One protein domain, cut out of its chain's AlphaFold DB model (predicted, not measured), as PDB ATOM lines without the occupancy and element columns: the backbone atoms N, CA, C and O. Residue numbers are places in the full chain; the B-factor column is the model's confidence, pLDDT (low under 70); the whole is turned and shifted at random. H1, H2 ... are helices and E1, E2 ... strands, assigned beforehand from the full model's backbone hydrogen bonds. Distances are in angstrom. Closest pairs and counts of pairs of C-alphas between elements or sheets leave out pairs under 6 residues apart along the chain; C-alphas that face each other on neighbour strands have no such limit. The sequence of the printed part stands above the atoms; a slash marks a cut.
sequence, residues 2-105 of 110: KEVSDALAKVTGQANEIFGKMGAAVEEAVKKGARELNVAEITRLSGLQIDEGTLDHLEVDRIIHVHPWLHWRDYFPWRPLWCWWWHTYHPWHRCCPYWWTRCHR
ATOM      1  N   LYS A   2     -37.826  21.312   9.221       59.81
ATOM      2  CA  LYS A   2     -38.983  20.754   9.949       59.81
ATOM      3  C   LYS A   2     -38.874  19.237  10.196       59.81
ATOM      4  O   LYS A   2     -38.998  18.804  11.326       59.81
ATOM      5  N   GLU A   3     -38.467  18.463   9.189       59.75
ATOM      6  CA  GLU A   3     -38.315  16.999   9.315       59.75
ATOM      7  C   GLU A   3     -37.240  16.561  10.326       59.75
ATOM      8  O   GLU A   3     -37.435  15.601  11.064       59.75
ATOM      9  N   VAL A   4     -36.120  17.290  10.414       59.50
ATOM     10  CA  VAL A   4     -35.067  17.035  11.419       59.50
ATOM     11  C   VAL A   4     -35.570  17.367  12.829       59.50
ATOM     12  O   VAL A   4     -35.265  16.649  13.779       59.50
ATOM     13  N   SER A   5     -36.377  18.424  12.961       68.19
ATOM     14  CA  SER A   5     -37.022  18.797  14.222       68.19
ATOM     15  C   SER A   5     -38.041  17.746  14.671       68.19
ATOM     16  O   SER A   5     -38.071  17.389  15.847       68.19
ATOM     17  N   ASP A   6     -38.836  17.212  13.744       79.12
ATOM     18  CA  ASP A   6     -39.863  16.209  14.042       79.12
ATOM     19  C   ASP A   6     -39.232  14.856  14.420       79.12
ATOM     20  O   ASP A   6     -39.680  14.192  15.359       79.12
ATOM     21  N   ALA A   7     -38.136  14.472  13.753       79.31
ATOM     22  CA  ALA A   7     -37.355  13.287  14.106       79.31
ATOM     23  C   ALA A   7     -36.748  13.399  15.517       79.31
ATOM     24  O   ALA A   7     -36.917  12.490  16.332       79.31
ATOM     25  N   LEU A   8     -36.112  14.531  15.842       80.88
ATOM     26  CA  LEU A   8     -35.553  14.766  17.177       80.88
ATOM     27  C   LEU A   8     -36.645  14.803  18.256       80.88
ATOM     28  O   LEU A   8     -36.447  14.245  19.337       80.88
ATOM     29  N   ALA A   9     -37.799  15.414  17.977       85.44
ATOM     30  CA  ALA A   9     -38.925  15.452  18.910       85.44
ATOM     31  C   ALA A   9     -39.451  14.043  19.218       85.44
ATOM     32  O   ALA A   9     -39.656  13.700  20.383       85.44
ATOM     33  N   LYS A  10     -39.588  13.195  18.191       88.75
ATOM     34  CA  LYS A  10     -39.992  11.793  18.358       88.75
ATOM     35  C   LYS A  10     -39.007  11.017  19.235       88.75
ATOM     36  O   LYS A  10     -39.429  10.346  20.174       88.75
ATOM     37  N   VAL A  11     -37.709  11.127  18.956       88.38
ATOM     38  CA  VAL A  11     -36.663  10.429  19.724       88.38
ATOM     39  C   VAL A  11     -36.600  10.940  21.166       88.38
ATOM     40  O   VAL A  11     -36.493  10.154  22.102       88.38
ATOM     41  N   THR A  12     -36.746  12.250  21.368       87.88
ATOM     42  CA  THR A  12     -36.820  12.840  22.714       87.88
ATOM     43  C   THR A  12     -38.024  12.303  23.488       87.88
ATOM     44  O   THR A  12     -37.908  12.001  24.673       87.88
ATOM     45  N   GLY A  13     -39.169  12.123  22.822       91.19
ATOM     46  CA  GLY A  13     -40.347  11.485  23.409       91.19
ATOM     47  C   GLY A  13     -40.073  10.051  23.872       91.19
ATOM     48  O   GLY A  13     -40.423   9.700  24.995       91.19
ATOM     49  N   GLN A  14     -39.375   9.256  23.054       92.50
ATOM     50  CA  GLN A  14     -38.964   7.893  23.417       92.50
ATOM     51  C   GLN A  14     -38.016   7.881  24.619       92.50
ATOM     52  O   GLN A  14     -38.195   7.086  25.540       92.50
ATOM     53  N   ALA A  15     -37.039   8.790  24.643       91.38
ATOM     54  CA  ALA A  15     -36.135   8.929  25.777       91.38
ATOM     55  C   ALA A  15     -36.917   9.276  27.056       91.38
ATOM     56  O   ALA A  15     -36.782   8.601  28.073       91.38
ATOM     57  N   ASN A  16     -37.799  10.275  27.000       92.62
ATOM     58  CA  ASN A  16     -38.621  10.661  28.147       92.62
ATOM     59  C   ASN A  16     -39.497   9.507  28.650       92.62
ATOM     60  O   ASN A  16     -39.649   9.343  29.857       92.62
ATOM     61  N   GLU A  17     -40.038   8.687  27.748       96.19
ATOM     62  CA  GLU A  17     -40.810   7.503  28.121       96.19
ATOM     63  C   GLU A  17     -39.945   6.465  28.853       96.19
ATOM     64  O   GLU A  17     -40.306   6.029  29.949       96.19
ATOM     65  N   ILE A  18     -38.797   6.089  28.283       95.75
ATOM     66  CA  ILE A  18     -37.888   5.090  28.869       95.75
ATOM     67  C   ILE A  18     -37.383   5.569  30.233       95.75
ATOM     68  O   ILE A  18     -37.529   4.880  31.241       95.75
ATOM     69  N   PHE A  19     -36.818   6.772  30.296       94.81
ATOM     70  CA  PHE A  19     -36.204   7.282  31.523       94.81
ATOM     71  C   PHE A  19     -37.239   7.736  32.562       94.81
ATOM     72  O   PHE A  19     -36.963   7.681  33.761       94.81
ATOM     73  N   GLY A  20     -38.456   8.085  32.135       96.25
ATOM     74  CA  GLY A  20     -39.600   8.259  33.028       96.25
ATOM     75  C   GLY A  20     -40.011   6.947  33.700       96.25
ATOM     76  O   GLY A  20     -40.145   6.900  34.924       96.25
ATOM     77  N   LYS A  21     -40.130   5.852  32.931       97.75
ATOM     78  CA  LYS A  21     -40.399   4.508  33.483       97.75
ATOM     79  C   LYS A  21     -39.276   4.026  34.402       97.75
ATOM     80  O   LYS A  21     -39.556   3.370  35.398       97.75
ATOM     81  N   MET A  22     -38.026   4.372  34.093       97.25
ATOM     82  CA  MET A  22     -36.870   4.057  34.939       97.25
ATOM     83  C   MET A  22     -36.996   4.701  36.319       97.25
ATOM     84  O   MET A  22     -36.895   3.999  37.321       97.25
ATOM     85  N   GLY A  23     -37.275   6.007  36.373       96.56
ATOM     86  CA  GLY A  23     -37.504   6.704  37.639       96.56
ATOM     87  C   GLY A  23     -38.647   6.084  38.440       96.56
ATOM     88  O   GLY A  23     -38.467   5.760  39.610       96.56
ATOM     89  N   ALA A  24     -39.781   5.813  37.785       97.31
ATOM     90  CA  ALA A  24     -40.930   5.176  38.426       97.31
ATOM     91  C   ALA A  24     -40.610   3.773  38.975       97.31
ATOM     92  O   ALA A  24     -41.063   3.419  40.062       97.31
ATOM     93  N   ALA A  25     -39.813   2.973  38.257       97.44
ATOM     94  CA  ALA A  25     -39.389   1.650  38.714       97.44
ATOM     95  C   ALA A  25     -38.491   1.733  39.959       97.44
ATOM     96  O   ALA A  25     -38.672   0.949  40.893       97.44
ATOM     97  N   VAL A  26     -37.563   2.697  39.999       97.19
ATOM     98  CA  VAL A  26     -36.725   2.943  41.183       97.19
ATOM     99  C   VAL A  26     -37.585   3.372  42.369       97.19
ATOM    100  O   VAL A  26     -37.499   2.771  43.439       97.19
ATOM    101  N   GLU A  27     -38.442   4.373  42.182       96.50
ATOM    102  CA  GLU A  27     -39.311   4.895  43.241       96.50
ATOM    103  C   GLU A  27     -40.240   3.816  43.807       96.50
ATOM    104  O   GLU A  27     -40.386   3.703  45.024       96.50
ATOM    105  N   GLU A  28     -40.817   2.972  42.951       96.75
ATOM    106  CA  GLU A  28     -41.684   1.870  43.371       96.75
ATOM    107  C   GLU A  28     -40.920   0.791  44.156       96.75
ATOM    108  O   GLU A  28     -41.434   0.270  45.151       96.75
ATOM    109  N   ALA A  29     -39.685   0.463  43.760       96.31
ATOM    110  CA  ALA A  29     -38.842  -0.474  44.504       96.31
ATOM    111  C   ALA A  29     -38.484   0.077  45.894       96.31
ATOM    112  O   ALA A  29     -38.626  -0.620  46.903       96.31
ATOM    113  N   VAL A  30     -38.094   1.352  45.968       95.69
ATOM    114  CA  VAL A  30     -37.782   2.036  47.233       95.69
ATOM    115  C   VAL A  30     -39.015   2.116  48.130       95.69
ATOM    116  O   VAL A  30     -38.933   1.817  49.321       95.69
ATOM    117  N   LYS A  31     -40.185   2.431  47.564       95.44
ATOM    118  CA  LYS A  31     -41.465   2.455  48.285       95.44
ATOM    119  C   LYS A  31     -41.834   1.091  48.880       95.44
ATOM    120  O   LYS A  31     -42.443   1.040  49.946       95.44
ATOM    121  N   LYS A  32     -41.436  -0.008  48.232       95.88
ATOM    122  CA  LYS A  32     -41.577  -1.386  48.744       95.88
ATOM    123  C   LYS A  32     -40.524  -1.774  49.788       95.88
ATOM    124  O   LYS A  32     -40.568  -2.888  50.302       95.88
ATOM    125  N   GLY A  33     -39.603  -0.872  50.124       95.69
ATOM    126  CA  GLY A  33     -38.575  -1.084  51.139       95.69
ATOM    127  C   GLY A  33     -37.266  -1.662  50.605       95.69
ATOM    128  O   GLY A  33     -36.469  -2.163  51.401       95.69
ATOM    129  N   ALA A  34     -37.018  -1.601  49.290       96.19
ATOM    130  CA  ALA A  34     -35.727  -1.990  48.736       96.19
ATOM    131  C   ALA A  34     -34.601  -1.136  49.342       96.19
ATOM    132  O   ALA A  34     -34.702   0.088  49.429       96.19
ATOM    133  N   ARG A  35     -33.520  -1.797  49.759       96.94
ATOM    134  CA  ARG A  35     -32.276  -1.151  50.213       96.94
ATOM    135  C   ARG A  35     -31.182  -1.181  49.153       96.94
ATOM    136  O   ARG A  35     -30.202  -0.455  49.256       96.94
ATOM    137  N   GLU A  36     -31.373  -2.018  48.148       97.75
ATOM    138  CA  GLU A  36     -30.460  -2.275  47.050       97.75
ATOM    139  C   GLU A  36     -31.283  -2.410  45.775       97.75
ATOM    140  O   GLU A  36     -32.401  -2.929  45.800       97.75
ATOM    141  N   LEU A  37     -30.734  -1.920  44.671       97.00
ATOM    142  CA  LEU A  37     -31.366  -1.955  43.362       97.00
ATOM    143  C   LEU A  37     -30.425  -2.638  42.383       97.00
ATOM    144  O   LEU A  37     -29.276  -2.224  42.241       97.00
ATOM    145  N   ASN A  38     -30.928  -3.644  41.672       96.19
ATOM    146  CA  ASN A  38     -30.220  -4.225  40.542       96.19
ATOM    147  C   ASN A  38     -30.428  -3.345  39.300       96.19
ATOM    148  O   ASN A  38     -31.558  -3.160  38.838       96.19
ATOM    149  N   VAL A  39     -29.342  -2.796  38.754       95.25
ATOM    150  CA  VAL A  39     -29.405  -1.857  37.624       95.25
ATOM    151  C   VAL A  39     -29.975  -2.524  36.371       95.25
ATOM    152  O   VAL A  39     -30.821  -1.933  35.696       95.25
ATOM    153  N   ALA A  40     -29.578  -3.764  36.076       94.50
ATOM    154  CA  ALA A  40     -30.089  -4.512  34.928       94.50
ATOM    155  C   ALA A  40     -31.595  -4.807  35.064       94.50
ATOM    156  O   ALA A  40     -32.345  -4.743  34.090       94.50
ATOM    157  N   GLU A  41     -32.076  -5.069  36.279       95.44
ATOM    158  CA  GLU A  41     -33.504  -5.280  36.519       95.44
ATOM    159  C   GLU A  41     -34.319  -3.997  36.321       95.44
ATOM    160  O   GLU A  41     -35.322  -4.009  35.603       95.44
ATOM    161  N   ILE A  42     -33.879  -2.883  36.911       96.62
ATOM    162  CA  ILE A  42     -34.563  -1.587  36.788       96.62
ATOM    163  C   ILE A  42     -34.609  -1.123  35.328       96.62
ATOM    164  O   ILE A  42     -35.653  -0.685  34.843       96.62
ATOM    165  N   THR A  43     -33.496  -1.246  34.608       94.75
ATOM    166  CA  THR A  43     -33.422  -0.886  33.184       94.75
ATOM    167  C   THR A  43     -34.324  -1.783  32.333       94.75
ATOM    168  O   THR A  43     -35.084  -1.284  31.499       94.75
ATOM    169  N   ARG A  44     -34.373  -3.093  32.610       95.31
ATOM    170  CA  ARG A  44     -35.324  -4.006  31.956       95.31
ATOM    171  C   ARG A  44     -36.778  -3.571  32.171       95.31
ATOM    172  O   ARG A  44     -37.551  -3.575  31.214       95.31
ATOM    173  N   LEU A  45     -37.150  -3.168  33.389       95.12
ATOM    174  CA  LEU A  45     -38.494  -2.654  33.699       95.12
ATOM    175  C   LEU A  45     -38.807  -1.340  32.969       95.12
ATOM    176  O   LEU A  45     -39.965  -1.078  32.641       95.12
ATOM    177  N   SER A  46     -37.789  -0.536  32.663       94.06
ATOM    178  CA  SER A  46     -37.943   0.712  31.916       94.06
ATOM    179  C   SER A  46     -37.996   0.532  30.395       94.06
ATOM    180  O   SER A  46     -38.141   1.514  29.668       94.06
ATOM    181  N   GLY A  47     -37.871  -0.703  29.896       92.75
ATOM    182  CA  GLY A  47     -37.771  -0.998  28.463       92.75
ATOM    183  C   GLY A  47     -36.373  -0.767  27.880       92.75
ATOM    184  O   GLY A  47     -36.213  -0.784  26.663       92.75
ATOM    185  N   LEU A  48     -35.364  -0.564  28.733       92.62
ATOM    186  CA  LEU A  48     -33.963  -0.448  28.348       92.62
ATOM    187  C   LEU A  48     -33.255  -1.771  28.656       92.62
ATOM    188  O   LEU A  48     -32.858  -2.020  29.786       92.62
ATOM    189  N   GLN A  49     -33.101  -2.644  27.666       88.94
ATOM    190  CA  GLN A  49     -32.316  -3.862  27.870       88.94
ATOM    191  C   GLN A  49     -30.827  -3.518  27.822       88.94
ATOM    192  O   GLN A  49     -30.328  -3.073  26.790       88.94
ATOM    193  N   ILE A  50     -30.142  -3.709  28.947       87.31
ATOM    194  CA  ILE A  50     -28.693  -3.571  29.065       87.31
ATOM    195  C   ILE A  50     -28.121  -4.882  29.599       87.31
ATOM    196  O   ILE A  50     -28.671  -5.469  30.534       87.31
ATOM    197  N   ASP A  51     -27.055  -5.365  28.973       87.75
ATOM    198  CA  ASP A  51     -26.329  -6.538  29.448       87.75
ATOM    199  C   ASP A  51     -25.221  -6.148  30.437       87.75
ATOM    200  O   ASP A  51     -24.858  -4.977  30.591       87.75
ATOM    201  N   GLU A  52     -24.682  -7.148  31.131       86.62
ATOM    202  CA  GLU A  52     -23.618  -6.927  32.110       86.62
ATOM    203  C   GLU A  52     -22.331  -6.391  31.477       86.62
ATOM    204  O   GLU A  52     -21.670  -5.553  32.080       86.62
ATOM    205  N   GLY A  53     -22.004  -6.813  30.251       88.44
ATOM    206  CA  GLY A  53     -20.811  -6.333  29.549       88.44
ATOM    207  C   GLY A  53     -20.878  -4.833  29.259       88.44
ATOM    208  O   GLY A  53     -19.870  -4.131  29.346       88.44
ATOM    209  N   THR A  54     -22.073  -4.320  28.977       87.56
ATOM    210  CA  THR A  54     -22.317  -2.892  28.793       87.56
ATOM    211  C   THR A  54     -22.227  -2.146  30.120       87.56
ATOM    212  O   THR A  54     -21.628  -1.078  30.159       87.56
ATOM    213  N   LEU A  55     -22.766  -2.693  31.216       89.56
ATOM    214  CA  LEU A  55     -22.609  -2.085  32.546       89.56
ATOM    215  C   LEU A  55     -21.135  -2.002  32.964       89.56
ATOM    216  O   LEU A  55     -20.694  -0.941  33.403       89.56
ATOM    217  N   ASP A  56     -20.370  -3.071  32.735       88.50
ATOM    218  CA  ASP A  56     -18.928  -3.099  32.992       88.50
ATOM    219  C   ASP A  56     -18.192  -2.063  32.115       88.50
ATOM    220  O   ASP A  56     -17.341  -1.323  32.609       88.50
ATOM    221  N   HIS A  57     -18.554  -1.930  30.830       84.56
ATOM    222  CA  HIS A  57     -17.988  -0.906  29.938       84.56
ATOM    223  C   HIS A  57     -18.303   0.529  30.384       84.56
ATOM    224  O   HIS A  57     -17.483   1.431  30.202       84.56
ATOM    225  N   LEU A  58     -19.491   0.746  30.948       85.88
ATOM    226  CA  LEU A  58     -19.924   2.042  31.465       85.88
ATOM    227  C   LEU A  58     -19.383   2.339  32.871       85.88
ATOM    228  O   LEU A  58     -19.682   3.412  33.393       85.88
ATOM    229  N   GLU A  59     -18.610   1.421  33.466       88.38
ATOM    230  CA  GLU A  59     -18.136   1.498  34.855       88.38
ATOM    231  C   GLU A  59     -19.309   1.712  35.842       88.38
ATOM    232  O   GLU A  59     -19.212   2.480  36.799       88.38
ATOM    233  N   VAL A  60     -20.454   1.066  35.583       89.19
ATOM    234  CA  VAL A  60     -21.660   1.144  36.421       89.19
ATOM    235  C   VAL A  60     -21.771  -0.099  37.295       89.19
ATOM    236  O   VAL A  60     -21.837  -1.221  36.790       89.19
ATOM    237  N   ASP A  61     -21.878   0.102  38.607       91.38
ATOM    238  CA  ASP A  61     -22.108  -0.991  39.548       91.38
ATOM    239  C   ASP A  61     -23.425  -1.722  39.253       91.38
ATOM    240  O   ASP A  61     -24.469  -1.115  39.008       91.38
ATOM    241  N   ARG A  62     -23.395  -3.058  39.325       94.00
ATOM    242  CA  ARG A  62     -24.581  -3.909  39.115       94.00
ATOM    243  C   ARG A  62     -25.656  -3.666  40.180       94.00
ATOM    244  O   ARG A  62     -26.847  -3.767  39.886       94.00
ATOM    245  N   ILE A  63     -25.220  -3.376  41.407       96.06
ATOM    246  CA  ILE A  63     -26.061  -3.148  42.580       96.06
ATOM    247  C   ILE A  63     -25.796  -1.745  43.113       96.06
ATOM    248  O   ILE A  63     -24.653  -1.383  43.369       96.06
ATOM    249  N   ILE A  64     -26.864  -0.981  43.319       95.69
ATOM    250  CA  ILE A  64     -26.808   0.368  43.882       95.69
ATOM    251  C   ILE A  64     -27.535   0.371  45.218       95.69
ATOM    252  O   ILE A  64     -28.703  -0.019  45.293       95.69
ATOM    253  N   HIS A  65     -26.871   0.844  46.268       96.00
ATOM    254  CA  HIS A  65     -27.519   1.049  47.557       96.00
ATOM    255  C   HIS A  65     -28.476   2.240  47.488       96.00
ATOM    256  O   HIS A  65     -28.136   3.321  47.003       96.00
ATOM    257  N   VAL A  66     -29.685   2.039  48.001       96.06
ATOM    258  CA  VAL A  66     -30.688   3.092  48.103       96.06
ATOM    259  C   VAL A  66     -30.236   4.096  49.149       96.06
ATOM    260  O   VAL A  66     -29.924   3.724  50.280       96.06
ATOM    261  N   HIS A  67     -30.266   5.376  48.784       92.44
ATOM    262  CA  HIS A  67     -30.003   6.472  49.703       92.44
ATOM    263  C   HIS A  67     -31.316   7.210  50.026       92.44
ATOM    264  O   HIS A  67     -31.723   8.081  49.260       92.44
ATOM    265  N   PRO A  68     -32.002   6.907  51.150       86.19
ATOM    266  CA  PRO A  68     -33.385   7.344  51.383       86.19
ATOM    267  C   PRO A  68     -33.578   8.861  51.487       86.19
ATOM    268  O   PRO A  68     -34.690   9.355  51.336       86.19
ATOM    269  N   TRP A  69     -32.509   9.601  51.785       90.06
ATOM    270  CA  TRP A  69     -32.537  11.063  51.886       90.06
ATOM    271  C   TRP A  69     -32.335  11.784  50.555       90.06
ATOM    272  O   TRP A  69     -32.528  12.994  50.494       90.06
ATOM    273  N   LEU A  70     -31.902  11.068  49.518       93.06
ATOM    274  CA  LEU A  70     -31.596  11.649  48.220       93.06
ATOM    275  C   LEU A  70     -32.671  11.273  47.211       93.06
ATOM    276  O   LEU A  70     -33.299  10.214  47.300       93.06
ATOM    277  N   HIS A  71     -32.868  12.141  46.224       94.12
ATOM    278  CA  HIS A  71     -33.727  11.800  45.108       94.12
ATOM    279  C   HIS A  71     -33.053  10.683  44.299       94.12
ATOM    280  O   HIS A  71     -31.827  10.622  44.203       94.12
ATOM    281  N   TRP A  72     -33.831   9.792  43.680       94.56
ATOM    282  CA  TRP A  72     -33.269   8.631  42.976       94.56
ATOM    283  C   TRP A  72     -32.233   9.012  41.913       94.56
ATOM    284  O   TRP A  72     -31.254   8.305  41.706       94.56
ATOM    285  N   ARG A  73     -32.415  10.177  41.281       93.44
ATOM    286  CA  ARG A  73     -31.504  10.734  40.266       93.44
ATOM    287  C   ARG A  73     -30.098  11.049  40.781       93.44
ATOM    288  O   ARG A  73     -29.226  11.274  39.940       93.44
ATOM    289  N   ASP A  74     -29.907  11.106  42.096       91.69
ATOM    290  CA  ASP A  74     -28.637  11.459  42.729       91.69
ATOM    291  C   ASP A  74     -27.768  10.227  43.014       91.69
ATOM    292  O   ASP A  74     -26.546  10.339  42.997       91.69
ATOM    293  N   TYR A  75     -28.372   9.055  43.245       92.75
ATOM    294  CA  TYR A  75     -27.637   7.812  43.530       92.75
ATOM    295  C   TYR A  75     -27.787   6.741  42.443       92.75
ATOM    296  O   TYR A  75     -26.895   5.916  42.271       92.75
ATOM    297  N   PHE A  76     -28.886   6.732  41.685       95.06
ATOM    298  CA  PHE A  76     -29.088   5.767  40.609       95.06
ATOM    299  C   PHE A  76     -28.373   6.228  39.320       95.06
ATOM    300  O   PHE A  76     -28.516   7.391  38.926       95.06
ATOM    301  N   PRO A  77     -27.657   5.344  38.597       93.44
ATOM    302  CA  PRO A  77     -26.764   5.698  37.489       93.44
ATOM    303  C   PRO A  77     -27.503   5.966  36.163       93.44
ATOM    304  O   PRO A  77     -27.142   5.459  35.104       93.44
ATOM    305  N   TRP A  78     -28.537   6.808  36.171       92.19
ATOM    306  CA  TRP A  78     -29.338   7.093  34.972       92.19
ATOM    307  C   TRP A  78     -28.588   7.879  33.895       92.19
ATOM    308  O   TRP A  78     -28.911   7.756  32.718       92.19
ATOM    309  N   ARG A  79     -27.594   8.696  34.273       88.31
ATOM    310  CA  ARG A  79     -26.846   9.540  33.324       88.31
ATOM    311  C   ARG A  79     -25.947   8.726  32.382       88.31
ATOM    312  O   ARG A  79     -26.052   8.948  31.176       88.31
ATOM    313  N   PRO A  80     -25.112   7.777  32.864       89.06
ATOM    314  CA  PRO A  80     -24.399   6.853  31.981       89.06
ATOM    315  C   PRO A  80     -25.338   6.111  31.025       89.06
ATOM    316  O   PRO A  80     -25.081   6.072  29.825       89.06
ATOM    317  N   LEU A  81     -26.470   5.615  31.536       90.62
ATOM    318  CA  LEU A  81     -27.475   4.893  30.748       90.62
ATOM    319  C   LEU A  81     -28.127   5.782  29.678       90.62
ATOM    320  O   LEU A  81     -28.295   5.358  28.537       90.62
ATOM    321  N   TRP A  82     -28.444   7.034  30.022       89.44
ATOM    322  CA  TRP A  82     -28.934   8.056  29.094       89.44
ATOM    323  C   TRP A  82     -27.953   8.289  27.954       89.44
ATOM    324  O   TRP A  82     -28.318   8.216  26.780       89.44
ATOM    325  N   CYS A  83     -26.694   8.538  28.293       85.38
ATOM    326  CA  CYS A  83     -25.665   8.811  27.303       85.38
ATOM    327  C   CYS A  83     -25.384   7.610  26.407       85.38
ATOM    328  O   CYS A  83     -25.294   7.771  25.189       85.38
ATOM    329  N   TRP A  84     -25.324   6.412  26.986       87.06
ATOM    330  CA  TRP A  84     -25.208   5.176  26.229       87.06
ATOM    331  C   TRP A  84     -26.379   4.985  25.259       87.06
ATOM    332  O   TRP A  84     -26.143   4.701  24.085       87.06
ATOM    333  N   TRP A  85     -27.624   5.197  25.696       90.19
ATOM    334  CA  TRP A  85     -28.805   5.046  24.840       90.19
ATOM    335  C   TRP A  85     -28.762   5.997  23.638       90.19
ATOM    336  O   TRP A  85     -28.921   5.568  22.494       90.19
ATOM    337  N   TRP A  86     -28.460   7.277  23.872       86.69
ATOM    338  CA  TRP A  86     -28.328   8.252  22.788       86.69
ATOM    339  C   TRP A  86     -27.196   7.902  21.828       86.69
ATOM    340  O   TRP A  86     -27.381   7.996  20.617       86.69
ATOM    341  N   HIS A  87     -26.039   7.489  22.347       82.50
ATOM    342  CA  HIS A  87     -24.905   7.109  21.511       82.50
ATOM    343  C   HIS A  87     -25.198   5.858  20.672       82.50
ATOM    344  O   HIS A  87     -24.860   5.821  19.491       82.50
ATOM    345  N   THR A  88     -25.862   4.868  21.265       85.25
ATOM    346  CA  THR A  88     -26.119   3.563  20.644       85.25
ATOM    347  C   THR A  88     -27.211   3.643  19.583       85.25
ATOM    348  O   THR A  88     -27.025   3.161  18.469       85.25
ATOM    349  N   TYR A  89     -28.344   4.274  19.898       87.00
ATOM    350  CA  TYR A  89     -29.526   4.245  19.029       87.00
ATOM    351  C   TYR A  89     -29.678   5.503  18.171       87.00
ATOM    352  O   TYR A  89     -30.283   5.462  17.098       87.00
ATOM    353  N   HIS A  90     -29.112   6.632  18.610       84.94
ATOM    354  CA  HIS A  90     -29.308   7.934  17.971       84.94
ATOM    355  C   HIS A  90     -28.012   8.769  17.872       84.94
ATOM    356  O   HIS A  90     -28.042   9.969  18.172       84.94
ATOM    357  N   PRO A  91     -26.885   8.206  17.382       76.31
ATOM    358  CA  PRO A  91     -25.567   8.860  17.412       76.31
ATOM    359  C   PRO A  91     -25.543  10.218  16.692       76.31
ATOM    360  O   PRO A  91     -24.817  11.137  17.072       76.31
ATOM    361  N   TRP A  92     -26.385  10.378  15.672       71.88
ATOM    362  CA  TRP A  92     -26.487  11.589  14.857       71.88
ATOM    363  C   TRP A  92     -27.193  12.758  15.556       71.88
ATOM    364  O   TRP A  92     -27.043  13.898  15.123       71.88
ATOM    365  N   HIS A  93     -27.932  12.501  16.642       65.12
ATOM    366  CA  HIS A  93     -28.723  13.519  17.345       65.12
ATOM    367  C   HIS A  93     -27.908  14.317  18.375       65.12
ATOM    368  O   HIS A  93     -28.454  15.221  19.000       65.12
ATOM    369  N   ARG A  94     -26.605  14.018  18.538       58.41
ATOM    370  CA  ARG A  94     -25.604  14.770  19.331       58.41
ATOM    371  C   ARG A  94     -26.023  15.158  20.767       58.41
ATOM    372  O   ARG A  94     -25.357  15.986  21.372       58.41
ATOM    373  N   CYS A  95     -27.085  14.564  21.322       60.31
ATOM    374  CA  CYS A  95     -27.647  14.927  22.630       60.31
ATOM    375  C   CYS A  95     -26.690  14.606  23.781       60.31
ATOM    376  O   CYS A  95     -26.553  15.397  24.711       60.31
ATOM    377  N   CYS A  96     -25.991  13.476  23.701       61.59
ATOM    378  CA  CYS A  96     -24.899  13.179  24.610       61.59
ATOM    379  C   CYS A  96     -23.664  12.852  23.775       61.59
ATOM    380  O   CYS A  96     -23.468  11.695  23.395       61.59
ATOM    381  N   PRO A  97     -22.848  13.860  23.408       50.84
ATOM    382  CA  PRO A  97     -21.544  13.555  22.887       50.84
ATOM    383  C   PRO A  97     -20.778  12.862  24.011       50.84
ATOM    384  O   PRO A  97     -21.077  12.955  25.190       50.84
ATOM    385  N   TYR A  98     -19.757  12.158  23.627       44.78
ATOM    386  CA  TYR A  98     -18.775  11.438  24.415       44.78
ATOM    387  C   TYR A  98     -18.016  12.272  25.505       44.78
ATOM    388  O   TYR A  98     -16.936  11.899  25.941       44.78
ATOM    389  N   TRP A  99     -18.532  13.436  25.932       49.12
ATOM    390  CA  TRP A  99     -17.920  14.401  26.866       49.12
ATOM    391  C   TRP A  99     -18.231  14.172  28.361       49.12
ATOM    392  O   TRP A  99     -17.392  14.473  29.208       49.12
ATOM    393  N   TRP A 100     -19.382  13.585  28.717       48.66
ATOM    394  CA  TRP A 100     -19.762  13.330  30.118       48.66
ATOM    395  C   TRP A 100     -18.894  12.226  30.737       48.66
ATOM    396  O   TRP A 100     -18.531  12.285  31.908       48.66
ATOM    397  N   THR A 101     -18.473  11.266  29.913       44.56
ATOM    398  CA  THR A 101     -17.549  10.171  30.241       44.56
ATOM    399  C   THR A 101     -16.120  10.634  30.567       44.56
ATOM    400  O   THR A 101     -15.308   9.824  31.001       44.56
ATOM    401  N   ARG A 102     -15.783  11.924  30.398       47.16
ATOM    402  CA  ARG A 102     -14.453  12.485  30.715       47.16
ATOM    403  C   ARG A 102     -14.447  13.594  31.771       47.16
ATOM    404  O   ARG A 102     -13.439  13.726  32.453       47.16
ATOM    405  N   CYS A 103     -15.523  14.362  31.954       45.06
ATOM    406  CA  CYS A 103     -15.530  15.495  32.897       45.06
ATOM    407  C   CYS A 103     -15.655  15.115  34.388       45.06
ATOM    408  O   CYS A 103     -15.293  15.927  35.230       45.06
ATOM    409  N   HIS A 104     -16.118  13.909  34.740       43.84
ATOM    410  CA  HIS A 104     -16.242  13.469  36.144       43.84
ATOM    411  C   HIS A 104     -15.198  12.434  36.588       43.84
ATOM    412  O   HIS A 104     -15.233  11.965  37.724       43.84
ATOM    413  N   ARG A 105     -14.215  12.124  35.737       43.28
ATOM    414  CA  ARG A 105     -12.990  11.451  36.181       43.28
ATOM    415  C   ARG A 105     -12.115  12.532  36.837       43.28
ATOM    416  O   ARG A 105     -11.469  13.305  36.139       43.28
TER     417      ARG A 105
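This is residues 2 to 105 of the 110 residues of an uncharacterized protein of candidate division NC10 bacterium CSP1-5 (UniProt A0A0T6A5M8). One long straight helix, H1, makes the longest axis, and the rest of the chain folds back along one side of it. H2 and H4, two short helices, pack on H1 toward its last residues, beside a tiny two-stranded sheet, E1 and E2, while H5 runs back the opposite way to H1 and H3 and H6 lie farther out. The printed part has 104 residues, with six named helices and two named strands in the order H1, E1, H2, H3, E2, H4, H5, H6; the sheet is antiparallel, and the class is mostly helix. The whole is compact, with a radius of gyration of the C-alphas of 14.4 A, yet elongated, spanning 46 by 28 by 25 A.

Look first at the sheet: E1 is residues 36 to 38, starting at C-alpha 36 at (-30.460, -2.275, 47.050), and E2 is residues 63 to 65. Then find C-alpha 2 at (-38.983, 20.754, 9.949); from there H1 runs through residues 2 to 31, 42.6 A long. H2 is residues 39 to 45, 9.9 A, H3 is residues 52 to 57, 8.5 A, and H4 is residues 72 to 75, 5.7 A. H5, residues 78 to 89, is 16.2 A long. H6, residues 100 to 103, ends at C-alpha 103 at (-15.530, 15.495, 32.897).

In the sheet, E1 and E2 are antiparallel at 154 degrees; look for N 37 and O 64, 2.9 A apart and within hydrogen-bond range. The hub is H1, which touches H2, H4 and H5. With residues 21 to 26 alone it touches H2, closest at the C-alphas of Ala 25 and Ile 42, 6.1 A, at a steep tilt of 68 degrees, only just short of about perpendicular. With residues 23 to 27 alone it touches H4, closest at the C-alphas of Val 26 and Trp 72, 6.9 A. H1 and H5 only just touch, with 3 pairs of C-alphas within 8 A, the closest those of Phe 19 and Trp 78, 7.7 A; residues 15 to 19 of H1 and 78 to 82 of H5 alone take part, at 36 degrees, only just a steep tilt, opposite ways. H3 and H5 are near each other, with 5 pairs of C-alphas within 10 A. H6 is close to H5 but not clearly touching, closest at the C-alphas of Pro 80 and Thr 101, 7.8 A. In H1, H2, H3 and H5 every O i to N i+4 pair is within hydrogen-bond range; H4 and H6 are too short for one.

The farthest C-alphas, those of Lys 2 and Gly 33, are 46.6 A apart. The printed part has no cut, and no link is long. Look at the B-factor column for residues 2 to 5 and 93 to 105, where the model's pLDDT is under 70; the mean of the printed part is 85.2.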